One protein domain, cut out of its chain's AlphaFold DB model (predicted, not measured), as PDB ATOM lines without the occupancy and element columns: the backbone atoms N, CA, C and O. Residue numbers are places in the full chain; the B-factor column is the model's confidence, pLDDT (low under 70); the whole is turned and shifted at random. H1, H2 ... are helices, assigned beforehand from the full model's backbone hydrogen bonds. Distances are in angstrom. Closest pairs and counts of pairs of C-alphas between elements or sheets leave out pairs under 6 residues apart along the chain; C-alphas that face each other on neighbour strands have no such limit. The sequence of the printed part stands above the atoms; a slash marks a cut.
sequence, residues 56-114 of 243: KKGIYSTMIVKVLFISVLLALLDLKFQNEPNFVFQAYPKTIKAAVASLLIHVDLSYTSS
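This is residues 56 to 114 of the 243 residues of an uncharacterized protein of Vitis vinifera (UniProt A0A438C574). Two long helices, H1 and H3, run side by side in opposite directions as a narrow, open U, with a gap between them. A loop with the short helix H2 joins them at one end. The printed part has 59 residues, with three named helices in the order H1, H2, H3 and no named strand, and is all helix. It is loose, with a radius of gyration of the C-alphas of 14.7 A, and spans 48 by 19 by 11 A.

H1, residues 57 to 80, begins at C-alpha 57 (127.677, 174.200, 56.083) and is 35.6 A long. H2 is residues 88 to 91. H3, residues 93 to 114, is 33.0 A long and ends at C-alpha 114 (131.087, 161.801, 66.036).

H1 and H3 are near each other, with 11 pairs of C-alphas within 10 A. H1 and H2 are apart. H2 and H3 are close but not clearly touching; their closest C-alphas, of Phe 89 and Ile 96, are 7.5 A apart. Of the O i to N i+4 pairs, 18 of 20 in H1 and 17 of 18 in H3 are within hydrogen-bond range; H2 is too short for one.

The C-alphas of Lys 56 and Pro 85, the two farthest apart, are 48.0 A apart. Residues 56 to 62 and 82 to 88 stand free. The printed part has no cut and no long link. pLDDT is under 70 at residues 56 to 60, 80 to 91 and 107 to 114.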
ATOM      1  N   LYS A  56     127.542 175.341  60.189       52.53
ATOM      2  CA  LYS A  56     126.773 174.118  59.868       52.53
ATOM      3  C   LYS A  56     126.898 173.637  58.407       52.53
ATOM      4  O   LYS A  56     126.604 172.487  58.118       52.53
ATOM      5  N   LYS A  57     127.374 174.487  57.492       52.28
ATOM      6  CA  LYS A  57     127.677 174.200  56.083       52.28
ATOM      7  C   LYS A  57     128.826 173.199  55.842       52.28
ATOM      8  O   LYS A  57     128.794 172.515  54.825       52.28
ATOM      9  N   GLY A  58     129.804 173.065  56.746       55.84
ATOM     10  CA  GLY A  58     130.957 172.164  56.541       55.84
ATOM     11  C   GLY A  58     130.613 170.668  56.602       55.84
ATOM     12  O   GLY A  58     131.181 169.860  55.867       55.84
ATOM     13  N   ILE A  59     129.621 170.303  57.419       65.31
ATOM     14  CA  ILE A  59     129.190 168.909  57.611       65.31
ATOM     15  C   ILE A  59     128.587 168.350  56.312       65.31
ATOM     16  O   ILE A  59     128.929 167.242  55.895       65.31
ATOM     17  N   TYR A  60     127.786 169.156  55.607       66.88
ATOM     18  CA  TYR A  60     127.163 168.758  54.342       66.88
ATOM     19  C   TYR A  60     128.187 168.436  53.250       66.88
ATOM     20  O   TYR A  60     127.987 167.489  52.497       66.88
ATOM     21  N   SER A  61     129.310 169.161  53.190       72.62
ATOM     22  CA  SER A  61     130.330 168.928  52.160       72.62
ATOM     23  C   SER A  61     130.948 167.531  52.278       72.62
ATOM     24  O   SER A  61     131.043 166.807  51.289       72.62
ATOM     25  N   THR A  62     131.280 167.096  53.496       79.06
ATOM     26  CA  THR A  62     131.894 165.774  53.705       79.06
ATOM     27  C   THR A  62     130.915 164.618  53.491       79.06
ATOM     28  O   THR A  62     131.311 163.578  52.965       79.06
ATOM     29  N   MET A  63     129.634 164.799  53.835       82.62
ATOM     30  CA  MET A  63     128.601 163.790  53.580       82.62
ATOM     31  C   MET A  63     128.334 163.628  52.083       82.62
ATOM     32  O   MET A  63     128.281 162.501  51.597       82.62
ATOM     33  N   ILE A  64     128.241 164.735  51.340       84.56
ATOM     34  CA  ILE A  64     128.007 164.709  49.890       84.56
ATOM     35  C   ILE A  64     129.153 163.990  49.169       84.56
ATOM     36  O   ILE A  64     128.900 163.121  48.338       84.56
ATOM     37  N   VAL A  65     130.409 164.281  49.521       83.75
ATOM     38  CA  VAL A  65     131.575 163.626  48.903       83.75
ATOM     39  C   VAL A  65     131.591 162.122  49.194       83.75
ATOM     40  O   VAL A  65     131.848 161.333  48.288       83.75
ATOM     41  N   LYS A  66     131.271 161.703  50.427       81.69
ATOM     42  CA  LYS A  66     131.218 160.279  50.797       81.69
ATOM     43  C   LYS A  66     130.108 159.526  50.063       81.69
ATOM     44  O   LYS A  66     130.365 158.439  49.553       81.69
ATOM     45  N   VAL A  67     128.909 160.105  49.971       86.62
ATOM     46  CA  VAL A  67     127.783 159.501  49.239       86.62
ATOM     47  C   VAL A  67     128.129 159.358  47.758       86.62
ATOM     48  O   VAL A  67     127.995 158.268  47.211       86.62
ATOM     49  N   LEU A  68     128.668 160.410  47.131       87.75
ATOM     50  CA  LEU A  68     129.093 160.360  45.730       87.75
ATOM     51  C   LEU A  68     130.187 159.312  45.499       87.75
ATOM     52  O   LEU A  68     130.119 158.557  44.531       87.75
ATOM     53  N   PHE A  69     131.169 159.223  46.397       85.44
ATOM     54  CA  PHE A  69     132.246 158.243  46.289       85.44
ATOM     55  C   PHE A  69     131.728 156.799  46.387       85.44
ATOM     56  O   PHE A  69     132.122 155.955  45.582       85.44
ATOM     57  N   ILE A  70     130.801 156.521  47.311       87.19
ATOM     58  CA  ILE A  70     130.164 155.201  47.446       87.19
ATOM     59  C   ILE A  70     129.325 154.873  46.208       87.19
ATOM     60  O   ILE A  70     129.428 153.764  45.686       87.19
ATOM     61  N   SER A  71     128.545 155.828  45.692       83.94
ATOM     62  CA  SER A  71     127.755 155.634  44.471       83.94
ATOM     63  C   SER A  71     128.633 155.329  43.256       83.94
ATOM     64  O   SER A  71     128.303 154.431  42.484       83.94
ATOM     65  N   VAL A  72     129.775 156.008  43.103       88.00
ATOM     66  CA  VAL A  72     130.733 155.733  42.018       88.00
ATOM     67  C   VAL A  72     131.371 154.352  42.178       88.00
ATOM     68  O   VAL A  72     131.469 153.614  41.203       88.00
ATOM     69  N   LEU A  73     131.759 153.962  43.395       84.81
ATOM     70  CA  LEU A  73     132.292 152.623  43.674       84.81
ATOM     71  C   LEU A  73     131.282 151.523  43.338       84.81
ATOM     72  O   LEU A  73     131.643 150.545  42.687       84.81
ATOM     73  N   LEU A  74     130.021 151.700  43.739       86.12
ATOM     74  CA  LEU A  74     128.948 150.759  43.425       86.12
ATOM     75  C   LEU A  74     128.685 150.685  41.918       86.12
ATOM     76  O   LEU A  74     128.590 149.587  41.380       86.12
ATOM     77  N   ALA A  75     128.650 151.825  41.224       83.56
ATOM     78  CA  ALA A  75     128.468 151.861  39.774       83.56
ATOM     79  C   ALA A  75     129.638 151.209  39.022       83.56
ATOM     80  O   ALA A  75     129.415 150.501  38.049       83.56
ATOM     81  N   LEU A  76     130.881 151.400  39.478       80.25
ATOM     82  CA  LEU A  76     132.062 150.758  38.890       80.25
ATOM     83  C   LEU A  76     132.087 149.248  39.127       80.25
ATOM     84  O   LEU A  76     132.564 148.507  38.265       80.25
ATOM     85  N   LEU A  77     131.583 148.793  40.278       81.19
ATOM     86  CA  LEU A  77     131.369 147.372  40.522       81.19
ATOM     87  C   LEU A  77     130.324 146.833  39.543       81.19
ATOM     88  O   LEU A  77     130.600 145.847  38.869       81.19
ATOM     89  N   ASP A  78     129.183 147.508  39.396       80.00
ATOM     90  CA  ASP A  78     128.074 147.044  38.556       80.00
ATOM     91  C   ASP A  78     128.412 147.061  37.050       80.00
ATOM     92  O   ASP A  78     128.185 146.075  36.345       80.00
ATOM     93  N   LEU A  79     129.078 148.119  36.560       73.75
ATOM     94  CA  LEU A  79     129.495 148.236  35.153       73.75
ATOM     95  C   LEU A  79     130.473 147.135  34.727       73.75
ATOM     96  O   LEU A  79     130.473 146.725  33.566       73.75
ATOM     97  N   LYS A  80     131.339 146.670  35.636       62.00
ATOM     98  CA  LYS A  80     132.392 145.705  35.286       62.00
ATOM     99  C   LYS A  80     131.955 144.249  35.336       62.00
ATOM    100  O   LYS A  80     132.647 143.417  34.753       62.00
ATOM    101  N   PHE A  81     130.823 143.928  35.961       62.41
ATOM    102  CA  PHE A  81     130.328 142.549  35.972       62.41
ATOM    103  C   PHE A  81     129.572 142.149  34.704       62.41
ATOM    104  O   PHE A  81     129.312 140.961  34.528       62.41
ATOM    105  N   GLN A  82     129.254 143.087  33.807       61.84
ATOM    106  CA  GLN A  82     128.376 142.772  32.681       61.84
ATOM    107  C   GLN A  82     129.073 142.264  31.409       61.84
ATOM    108  O   GLN A  82     128.387 141.611  30.637       61.84
ATOM    109  N   ASN A  83     130.381 142.480  31.158       56.44
ATOM    110  CA  ASN A  83     130.881 142.329  29.773       56.44
ATOM    111  C   ASN A  83     132.280 141.731  29.504       56.44
ATOM    112  O   ASN A  83     132.651 141.671  28.336       56.44
ATOM    113  N   GLU A  84     133.054 141.227  30.475       61.91
ATOM    114  CA  GLU A  84     134.327 140.553  30.134       61.91
ATOM    115  C   GLU A  84     134.574 139.245  30.909       61.91
ATOM    116  O   GLU A  84     134.728 139.285  32.130       61.91
ATOM    117  N   PRO A  85     134.693 138.088  30.219       62.38
ATOM    118  CA  PRO A  85     134.882 136.776  30.849       62.38
ATOM    119  C   PRO A  85     136.295 136.519  31.414       62.38
ATOM    120  O   PRO A  85     136.542 135.451  31.962       62.38
ATOM    121  N   ASN A  86     137.235 137.465  31.280       68.88
ATOM    122  CA  ASN A  86     138.644 137.289  31.675       68.88
ATOM    123  C   ASN A  86     139.123 138.304  32.726       68.88
ATOM    124  O   ASN A  86     140.327 138.457  32.951       68.88
ATOM    125  N   PHE A  87     138.210 139.025  33.378       64.06
ATOM    126  CA  PHE A  87     138.603 140.056  34.333       64.06
ATOM    127  C   PHE A  87     139.019 139.443  35.684       64.06
ATOM    128  O   PHE A  87     138.306 138.630  36.266       64.06
ATOM    129  N   VAL A  88     140.162 139.877  36.232       60.75
ATOM    130  CA  VAL A  88     140.796 139.332  37.460       60.75
ATOM    131  C   VAL A  88     139.865 139.343  38.686       60.75
ATOM    132  O   VAL A  88     139.985 138.517  39.589       60.75
ATOM    133  N   PHE A  89     138.887 140.246  38.706       58.22
ATOM    134  CA  PHE A  89     137.908 140.373  39.786       58.22
ATOM    135  C   PHE A  89     136.777 139.330  39.718       58.22
ATOM    136  O   PHE A  89     136.085 139.099  40.707       58.22
ATOM    137  N   GLN A  90     136.622 138.634  38.594       60.78
ATOM    138  CA  GLN A  90     135.661 137.541  38.449       60.78
ATOM    139  C   GLN A  90     136.140 136.252  39.135       60.78
ATOM    140  O   GLN A  90     135.324 135.404  39.486       60.78
ATOM    141  N   ALA A  91     137.447 136.126  39.394       63.78
ATOM    142  CA  ALA A  91     138.017 134.966  40.075       63.78
ATOM    143  C   ALA A  91     137.639 134.895  41.569       63.78
ATOM    144  O   ALA A  91     137.623 133.810  42.147       63.78
ATOM    145  N   TYR A  92     137.301 136.031  42.200       75.56
ATOM    146  CA  TYR A  92     137.052 136.103  43.647       75.56
ATOM    147  C   TYR A  92     135.853 136.993  44.033       75.56
ATOM    148  O   TYR A  92     135.987 137.901  44.861       75.56
ATOM    149  N   PRO A  93     134.641 136.727  43.508       73.38
ATOM    150  CA  PRO A  93     133.465 137.567  43.742       73.38
ATOM    151  C   PRO A  93     133.062 137.620  45.223       73.38
ATOM    152  O   PRO A  93     132.559 138.636  45.698       73.38
ATOM    153  N   LYS A  94     133.317 136.546  45.982       77.31
ATOM    154  CA  LYS A  94     133.032 136.485  47.425       77.31
ATOM    155  C   LYS A  94     133.943 137.420  48.228       77.31
ATOM    156  O   LYS A  94     133.458 138.144  49.090       77.31
ATOM    157  N   THR A  95     135.236 137.452  47.908       75.25
ATOM    158  CA  THR A  95     136.228 138.285  48.605       75.25
ATOM    159  C   THR A  95     135.988 139.769  48.347       75.25
ATOM    160  O   THR A  95     136.079 140.576  49.266       75.25
ATOM    161  N   ILE A  96     135.603 140.126  47.120       75.50
ATOM    162  CA  ILE A  96     135.285 141.514  46.758       75.50
ATOM    163  C   ILE A  96     134.019 141.979  47.474       75.50
ATOM    164  O   ILE A  96     134.021 143.052  48.070       75.50
ATOM    165  N   LYS A  97     132.960 141.156  47.499       76.31
ATOM    166  CA  LYS A  97     131.739 141.472  48.259       76.31
ATOM    167  C   LYS A  97     132.029 141.664  49.750       76.31
ATOM    168  O   LYS A  97     131.515 142.607  50.342       76.31
ATOM    169  N   ALA A  98     132.887 140.829  50.341       77.62
ATOM    170  CA  ALA A  98     133.296 140.969  51.738       77.62
ATOM    171  C   ALA A  98     134.110 142.253  51.989       77.62
ATOM    172  O   ALA A  98     133.858 142.954  52.969       77.62
ATOM    173  N   ALA A  99     135.037 142.602  51.091       77.25
ATOM    174  CA  ALA A  99     135.825 143.831  51.189       77.25
ATOM    175  C   ALA A  99     134.949 145.091  51.070       77.25
ATOM    176  O   ALA A  99     135.108 146.028  51.849       77.25
ATOM    177  N   VAL A 100     133.982 145.092  50.146       78.50
ATOM    178  CA  VAL A 100     133.020 146.194  49.976       78.50
ATOM    179  C   VAL A 100     132.109 146.317  51.198       78.50
ATOM    180  O   VAL A 100     131.918 147.421  51.702       78.50
ATOM    181  N   ALA A 101     131.600 145.201  51.731       77.81
ATOM    182  CA  ALA A 101     130.800 145.207  52.956       77.81
ATOM    183  C   ALA A 101     131.599 145.735  54.160       77.81
ATOM    184  O   ALA A 101     131.091 146.543  54.932       77.81
ATOM    185  N   SER A 102     132.870 145.344  54.290       74.69
ATOM    186  CA  SER A 102     133.755 145.849  55.345       74.69
ATOM    187  C   SER A 102     134.017 147.354  55.212       74.69
ATOM    188  O   SER A 102     134.002 148.060  56.220       74.69
ATOM    189  N   LEU A 103     134.190 147.859  53.985       75.19
ATOM    190  CA  LEU A 103     134.355 149.289  53.724       75.19
ATOM    191  C   LEU A 103     133.091 150.081  54.097       75.19
ATOM    192  O   LEU A 103     133.203 151.128  54.729       75.19
ATOM    193  N   LEU A 104     131.903 149.565  53.763       76.06
ATOM    194  CA  LEU A 104     130.621 150.184  54.126       76.06
ATOM    195  C   LEU A 104     130.436 150.259  55.647       76.06
ATOM    196  O   LEU A 104     130.150 151.332  56.172       76.06
ATOM    197  N   ILE A 105     130.711 149.164  56.367       76.50
ATOM    198  CA  ILE A 105     130.644 149.133  57.838       76.50
ATOM    199  C   ILE A 105     131.619 150.144  58.457       76.50
ATOM    200  O   ILE A 105     131.287 150.812  59.434       76.50
ATOM    201  N   HIS A 106     132.820 150.290  57.892       70.81
ATOM    202  CA  HIS A 106     133.807 151.249  58.387       70.81
ATOM    203  C   HIS A 106     133.364 152.706  58.178       70.81
ATOM    204  O   HIS A 106     133.585 153.555  59.049       70.81
ATOM    205  N   VAL A 107     132.706 153.000  57.051       68.38
ATOM    206  CA  VAL A 107     132.130 154.327  56.792       68.38
ATOM    207  C   VAL A 107     130.983 154.628  57.763       68.38
ATOM    208  O   VAL A 107     130.944 155.740  58.298       68.38
ATOM    209  N   ASP A 108     130.123 153.651  58.057       66.38
ATOM    210  CA  ASP A 108     129.003 153.811  58.995       66.38
ATOM    211  C   ASP A 108     129.465 153.962  60.456       66.38
ATOM    212  O   ASP A 108     128.977 154.838  61.173       66.38
ATOM    213  N   LEU A 109     130.462 153.190  60.910       60.81
ATOM    214  CA  LEU A 109     131.019 153.345  62.268       60.81
ATOM    215  C   LEU A 109     131.735 154.686  62.472       60.81
ATOM    216  O   LEU A 109     131.740 155.237  63.576       60.81
ATOM    217  N   SER A 110     132.321 155.236  61.409       57.06
ATOM    218  CA  SER A 110     132.934 156.569  61.442       57.06
ATOM    219  C   SER A 110     131.894 157.690  61.575       57.06
ATOM    220  O   SER A 110     132.254 158.826  61.870       57.06
ATOM    221  N   TYR A 111     130.610 157.399  61.339       54.44
ATOM    222  CA  TYR A 111     129.513 158.358  61.474       54.44
ATOM    223  C   TYR A 111     128.970 158.403  62.909       54.44
ATOM    224  O   TYR A 111     128.716 159.482  63.449       54.44
ATOM    225  N   THR A 112     128.861 157.245  63.565       50.72
ATOM    226  CA  THR A 112     128.320 157.127  64.931       50.72
ATOM    227  C   THR A 112     129.309 157.533  66.026       50.72
ATOM    228  O   THR A 112     128.897 157.869  67.134       50.72
ATOM    229  N   SER A 113     130.606 157.581  65.721       45.69
ATOM    230  CA  SER A 113     131.657 158.010  66.657       45.69
ATOM    231  C   SER A 113     131.819 159.537  66.771       45.69
ATOM    232  O   SER A 113     132.584 160.011  67.607       45.69
ATOM    233  N   SER A 114     131.038 160.327  66.024       42.28
ATOM    234  CA  SER A 114     131.087 161.801  66.036       42.28
ATOM    235  C   SER A 114     130.583 162.468  67.331       42.28
ATOM    236  O   SER A 114     130.652 163.690  67.441       42.28
TER     237      SER A 114